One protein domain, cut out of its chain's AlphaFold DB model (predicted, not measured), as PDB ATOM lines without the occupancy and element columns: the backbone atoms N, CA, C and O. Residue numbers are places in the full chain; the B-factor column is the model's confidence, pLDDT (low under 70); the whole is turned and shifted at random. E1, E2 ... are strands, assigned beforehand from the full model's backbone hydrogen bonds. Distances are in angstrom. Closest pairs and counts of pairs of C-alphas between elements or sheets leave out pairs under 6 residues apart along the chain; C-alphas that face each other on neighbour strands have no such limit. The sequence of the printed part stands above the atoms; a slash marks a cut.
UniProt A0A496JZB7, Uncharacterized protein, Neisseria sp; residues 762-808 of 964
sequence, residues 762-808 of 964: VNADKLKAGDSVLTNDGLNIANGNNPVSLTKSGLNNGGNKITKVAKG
ATOM      1  N   VAL A 762      13.868  38.357  -2.947       68.44
ATOM      2  CA  VAL A 762      14.340  37.010  -2.596       68.44
ATOM      3  C   VAL A 762      14.093  36.105  -3.792       68.44
ATOM      4  O   VAL A 762      12.964  35.687  -4.034       68.44
ATOM      5  N   ASN A 763      15.150  35.812  -4.547       66.06
ATOM      6  CA  ASN A 763      15.111  34.822  -5.619       66.06
ATOM      7  C   ASN A 763      15.673  33.496  -5.088       66.06
ATOM      8  O   ASN A 763      16.872  33.240  -5.182       66.06
ATOM      9  N   ALA A 764      14.813  32.702  -4.452       60.06
ATOM     10  CA  ALA A 764      15.164  31.410  -3.874       60.06
ATOM     11  C   ALA A 764      13.995  30.433  -4.036       60.06
ATOM     12  O   ALA A 764      12.869  30.770  -3.678       60.06
ATOM     13  N   ASP A 765      14.273  29.201  -4.475       71.88
ATOM     14  CA  ASP A 765      13.245  28.172  -4.713       71.88
ATOM     15  C   ASP A 765      12.398  27.840  -3.472       71.88
ATOM     16  O   ASP A 765      11.287  27.306  -3.573       71.88
ATOM     17  N   LYS A 766      12.945  28.123  -2.281       78.88
ATOM     18  CA  LYS A 766      12.326  27.847  -0.987       78.88
ATOM     19  C   LYS A 766      12.877  28.752   0.120       78.88
ATOM     20  O   LYS A 766      13.979  28.525   0.614       78.88
ATOM     21  N   LEU A 767      12.074  29.706   0.582       84.75
ATOM     22  CA  LEU A 767      12.315  30.472   1.809       84.75
ATOM     23  C   LEU A 767      11.478  29.866   2.947       84.75
ATOM     24  O   LEU A 767      10.254  29.808   2.842       84.75
ATOM     25  N   LYS A 768      12.116  29.419   4.038       83.19
ATOM     26  CA  LYS A 768      11.430  28.882   5.229       83.19
ATOM     27  C   LYS A 768      11.639  29.796   6.440       83.19
ATOM     28  O   LYS A 768      12.766  29.950   6.897       83.19
ATOM     29  N   ALA A 769      10.547  30.321   6.990       81.00
ATOM     30  CA  ALA A 769      10.503  31.130   8.207       81.00
ATOM     31  C   ALA A 769       9.531  30.481   9.208       81.00
ATOM     32  O   ALA A 769       8.313  30.557   9.050       81.00
ATOM     33  N   GLY A 770      10.062  29.778  10.215       84.94
ATOM     34  CA  GLY A 770       9.242  28.909  11.069       84.94
ATOM     35  C   GLY A 770       8.549  27.824  10.237       84.94
ATOM     36  O   GLY A 770       9.202  27.154   9.439       84.94
ATOM     37  N   ASP A 771       7.234  27.668  10.383       85.44
ATOM     38  CA  ASP A 771       6.429  26.730   9.582       85.44
ATOM     39  C   ASP A 771       5.949  27.311   8.241       85.44
ATOM     40  O   ASP A 771       5.390  26.583   7.417       85.44
ATOM     41  N   SER A 772       6.168  28.608   8.012       87.75
ATOM     42  CA  SER A 772       5.865  29.279   6.750       87.75
ATOM     43  C   SER A 772       6.956  28.990   5.723       87.75
ATOM     44  O   SER A 772       8.143  29.206   5.966       87.75
ATOM     45  N   VAL A 773       6.547  28.511   4.553       89.56
ATOM     46  CA  VAL A 773       7.404  28.140   3.428       89.56
ATOM     47  C   VAL A 773       6.895  28.849   2.178       89.56
ATOM     48  O   VAL A 773       5.880  28.458   1.601       89.56
ATOM     49  N   LEU A 774       7.602  29.892   1.755       86.00
ATOM     50  CA  LEU A 774       7.391  30.542   0.466       86.00
ATOM     51  C   LEU A 774       8.191  29.784  -0.602       86.00
ATOM     52  O   LEU A 774       9.378  29.508  -0.415       86.00
ATOM     53  N   THR A 775       7.536  29.424  -1.702       85.44
ATOM     54  CA  THR A 775       8.135  28.737  -2.856       85.44
ATOM     55  C   THR A 775       7.727  29.419  -4.157       85.44
ATOM     56  O   THR A 775       6.859  30.293  -4.173       85.44
ATOM     57  N   ASN A 776       8.283  28.937  -5.270       84.06
ATOM     58  CA  ASN A 776       7.945  29.361  -6.631       84.06
ATOM     59  C   ASN A 776       6.439  29.255  -6.978       84.06
ATOM     60  O   ASN A 776       6.023  29.824  -7.987       84.06
ATOM     61  N   ASP A 777       5.619  28.553  -6.180       84.25
ATOM     62  CA  ASP A 777       4.161  28.422  -6.355       84.25
ATOM     63  C   ASP A 777       3.314  29.222  -5.352       84.25
ATOM     64  O   ASP A 777       2.106  29.359  -5.567       84.25
ATOM     65  N   GLY A 778       3.924  29.773  -4.296       87.69
ATOM     66  CA  GLY A 778       3.264  30.606  -3.290       87.69
ATOM     67  C   GLY A 778       3.658  30.287  -1.844       87.69
ATOM     68  O   GLY A 778       4.635  29.587  -1.572       87.69
ATOM     69  N   LEU A 779       2.890  30.825  -0.898       90.69
ATOM     70  CA  LEU A 779       3.101  30.666   0.540       90.69
ATOM     71  C   LEU A 779       2.345  29.439   1.064       90.69
ATOM     72  O   LEU A 779       1.131  29.344   0.910       90.69
ATOM     73  N   ASN A 780       3.047  28.536   1.746       88.75
ATOM     74  CA  ASN A 780       2.489  27.365   2.418       88.75
ATOM     75  C   ASN A 780       2.834  27.419   3.912       88.75
ATOM     76  O   ASN A 780       4.007  27.491   4.261       88.75
ATOM     77  N   ILE A 781       1.841  27.365   4.799       90.25
ATOM     78  CA  ILE A 781       2.016  27.414   6.256       90.25
ATOM     79  C   ILE A 781       1.705  26.026   6.822       90.25
ATOM     80  O   ILE A 781       0.549  25.602   6.881       90.25
ATOM     81  N   ALA A 782       2.755  25.307   7.215       79.88
ATOM     82  CA  ALA A 782       2.715  23.882   7.544       79.88
ATOM     83  C   ALA A 782       2.492  23.586   9.045       79.88
ATOM     84  O   ALA A 782       2.987  22.582   9.555       79.88
ATOM     85  N   ASN A 783       1.778  24.457   9.765       66.94
ATOM     86  CA  ASN A 783       1.547  24.300  11.203       66.94
ATOM     87  C   ASN A 783       0.203  23.596  11.485       66.94
ATOM     88  O   ASN A 783      -0.870  24.167  11.294       66.94
ATOM     89  N   GLY A 784       0.277  22.350  11.966       64.38
ATOM     90  CA  GLY A 784      -0.872  21.555  12.410       64.38
ATOM     91  C   GLY A 784      -1.565  20.726  11.319       64.38
ATOM     92  O   GLY A 784      -1.141  20.674  10.168       64.38
ATOM     93  N   ASN A 785      -2.656  20.054  11.704       78.88
ATOM     94  CA  ASN A 785      -3.367  19.072  10.863       78.88
ATOM     95  C   ASN A 785      -4.035  19.672   9.608       78.88
ATOM     96  O   ASN A 785      -4.366  18.934   8.683       78.88
ATOM     97  N   ASN A 786      -4.247  20.990   9.595       85.88
ATOM     98  CA  ASN A 786      -4.996  21.726   8.580       85.88
ATOM     99  C   ASN A 786      -4.095  22.818   7.964       85.88
ATOM    100  O   ASN A 786      -4.229  23.988   8.340       85.88
ATOM    101  N   PRO A 787      -3.151  22.476   7.066       88.00
ATOM    102  CA  PRO A 787      -2.224  23.448   6.491       88.00
ATOM    103  C   PRO A 787      -2.955  24.496   5.643       88.00
ATOM    104  O   PRO A 787      -3.912  24.182   4.934       88.00
ATOM    105  N   VAL A 788      -2.478  25.740   5.695       91.00
ATOM    106  CA  VAL A 788      -3.015  26.870   4.920       91.00
ATOM    107  C   VAL A 788      -2.030  27.223   3.814       91.00
ATOM    108  O   VAL A 788      -0.838  27.353   4.082       91.00
ATOM    109  N   SER A 789      -2.496  27.418   2.582       91.56
ATOM    110  CA  SER A 789      -1.645  27.885   1.486       91.56
ATOM    111  C   SER A 789      -2.322  28.921   0.594       91.56
ATOM    112  O   SER A 789      -3.500  28.815   0.262       91.56
ATOM    113  N   LEU A 790      -1.552  29.930   0.189       92.19
ATOM    114  CA  LEU A 790      -1.913  30.914  -0.825       92.19
ATOM    115  C   LEU A 790      -0.981  30.709  -2.018       92.19
ATOM    116  O   LEU A 790       0.217  30.978  -1.930       92.19
ATOM    117  N   THR A 791      -1.535  30.201  -3.113       90.81
ATOM    118  CA  THR A 791      -0.784  29.769  -4.299       90.81
ATOM    119  C   THR A 791      -1.297  30.447  -5.567       90.81
ATOM    120  O   THR A 791      -2.306  31.152  -5.540       90.81
ATOM    121  N   LYS A 792      -0.664  30.166  -6.712       86.06
ATOM    122  CA  LYS A 792      -1.184  30.522  -8.051       86.06
ATOM    123  C   LYS A 792      -2.615  30.015  -8.315       86.06
ATOM    124  O   LYS A 792      -3.294  30.559  -9.178       86.06
ATOM    125  N   SER A 793      -3.078  28.998  -7.581       88.12
ATOM    126  CA  SER A 793      -4.451  28.468  -7.638       88.12
ATOM    127  C   SER A 793      -5.393  29.078  -6.585       88.12
ATOM    128  O   SER A 793      -6.494  28.571  -6.388       88.12
ATOM    129  N   GLY A 794      -4.979  30.149  -5.901       88.19
ATOM    130  CA  GLY A 794      -5.751  30.834  -4.863       88.19
ATOM    131  C   GLY A 794      -5.449  30.358  -3.437       88.19
ATOM    132  O   GLY A 794      -4.422  29.727  -3.166       88.19
ATOM    133  N   LEU A 795      -6.349  30.709  -2.512       90.50
ATOM    134  CA  LEU A 795      -6.265  30.386  -1.085       90.50
ATOM    135  C   LEU A 795      -6.926  29.034  -0.776       90.50
ATOM    136  O   LEU A 795      -8.148  28.904  -0.832       90.50
ATOM    137  N   ASN A 796      -6.134  28.062  -0.331       90.00
ATOM    138  CA  ASN A 796      -6.618  26.886   0.379       90.00
ATOM    139  C   ASN A 796      -6.454  27.108   1.890       90.00
ATOM    140  O   ASN A 796      -5.344  27.067   2.416       90.00
ATOM    141  N   ASN A 797      -7.559  27.312   2.612       90.44
ATOM    142  CA  ASN A 797      -7.519  27.539   4.061       90.44
ATOM    143  C   ASN A 797      -7.471  26.244   4.905       90.44
ATOM    144  O   ASN A 797      -7.713  26.294   6.111       90.44
ATOM    145  N   GLY A 798      -7.239  25.072   4.302       88.44
ATOM    146  CA  GLY A 798      -7.080  23.795   5.017       88.44
ATOM    147  C   GLY A 798      -8.325  23.304   5.768       88.44
ATOM    148  O   GLY A 798      -8.213  22.484   6.670       88.44
ATOM    149  N   GLY A 799      -9.511  23.842   5.465       86.50
ATOM    150  CA  GLY A 799     -10.734  23.613   6.250       86.50
ATOM    151  C   GLY A 799     -10.821  24.420   7.556       86.50
ATOM    152  O   GLY A 799     -11.780  24.262   8.313       86.50
ATOM    153  N   ASN A 800      -9.865  25.314   7.832       87.38
ATOM    154  CA  ASN A 800      -9.931  26.225   8.972       87.38
ATOM    155  C   ASN A 800     -11.008  27.307   8.766       87.38
ATOM    156  O   ASN A 800     -11.385  27.643   7.640       87.38
ATOM    157  N   LYS A 801     -11.483  27.913   9.860       88.31
ATOM    158  CA  LYS A 801     -12.440  29.030   9.799       88.31
ATOM    159  C   LYS A 801     -11.737  30.327   9.395       88.31
ATOM    160  O   LYS A 801     -10.922  30.839  10.159       88.31
ATOM    161  N   ILE A 802     -12.108  30.898   8.250       87.06
ATOM    162  CA  ILE A 802     -11.779  32.294   7.927       87.06
ATOM    163  C   ILE A 802     -12.662  33.192   8.809       87.06
ATOM    164  O   ILE A 802     -13.863  32.952   8.944       87.06
ATOM    165  N   THR A 803     -12.077  34.202   9.455       86.62
ATOM    166  CA  THR A 803     -12.793  35.137  10.344       86.62
ATOM    167  C   THR A 803     -12.423  36.582  10.013       86.62
ATOM    168  O   THR A 803     -11.456  36.817   9.297       86.62
ATOM    169  N   LYS A 804     -13.206  37.552  10.511       87.81
ATOM    170  CA  LYS A 804     -13.059  38.996  10.226       87.81
ATOM    171  C   LYS A 804     -13.189  39.406   8.745       87.81
ATOM    172  O   LYS A 804     -12.847  40.532   8.406       87.81
ATOM    173  N   VAL A 805     -13.736  38.543   7.885       90.38
ATOM    174  CA  VAL A 805     -14.145  38.930   6.522       90.38
ATOM    175  C   VAL A 805     -15.265  39.973   6.621       90.38
ATOM    176  O   VAL A 805     -16.268  39.737   7.306       90.38
ATOM    177  N   ALA A 806     -15.087  41.122   5.967       87.50
ATOM    178  CA  ALA A 806     -16.100  42.174   5.868       87.50
ATOM    179  C   ALA A 806     -17.355  41.674   5.124       87.50
ATOM    180  O   ALA A 806     -17.399  40.529   4.670       87.50
ATOM    181  N   LYS A 807     -18.403  42.500   5.012       87.88
ATOM    182  CA  LYS A 807     -19.410  42.233   3.979       87.88
ATOM    183  C   LYS A 807     -18.776  42.571   2.627       87.88
ATOM    184  O   LYS A 807     -18.217  43.653   2.506       87.88
ATOM    185  N   GLY A 808     -18.859  41.665   1.657       89.88
ATOM    186  CA  GLY A 808     -18.523  41.978   0.268       89.88
ATOM    187  C   GLY A 808     -19.537  42.942  -0.348       89.88
ATOM    188  O   GLY A 808     -20.733  42.815  -0.065       89.88
TER     189      GLY A 808
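What this domain is: This is residues 762 to 808 of the 964 residues of an uncharacterized protein of Neisseria sp (UniProt A0A496JZB7). A single twisted sheet of five short strands zigzags in chain order, E1 E2 E3 E4 E5, as a thin slab, and a tail sticks out beyond E5 with residues 801 to 808. The sheet is all antiparallel and the class is all strand, with 19 of the 47 printed residues in strands, under half, and no named helix. The whole is loose, with a radius of gyration of the C-alphas of 12.2 A, and spans 37 by 24 by 16 A.

How they stand to each other: The sheet is a meander, each strand the antiparallel neighbour of the one before. E3, residues 778 to 781, and E4, residues 788 to 791, form a hairpin at 176 degrees, with N 781 and O 788 2.8 A apart. E2, residues 772 to 775, and E3 form a hairpin, with N 773 and O 780 at 2.8 A. The edge strands are E1, residues 766 to 769, with N 769 and O 772 of E2 at 2.8 A, and E5, residues 794 to 796, with N 796 and O 789 of E4 at 2.8 A. E1 and E5 are apart.

Where its parts are: E1 begins at C-alpha 766 (12.326, 27.847, -0.987) and measures 9.9 A, as do E2 and E4; E3 measures 10.1 A. E5 measures 6.6 A and ends at C-alpha 796 (-6.618, 26.886, 0.379).

The domain as a whole: The C-alphas farthest apart, of Ala 764 and Lys 807, are 37.1 A apart. The printed part has no cut and no long link. Residues 762 to 764 and 783 to 784 have pLDDT under 70.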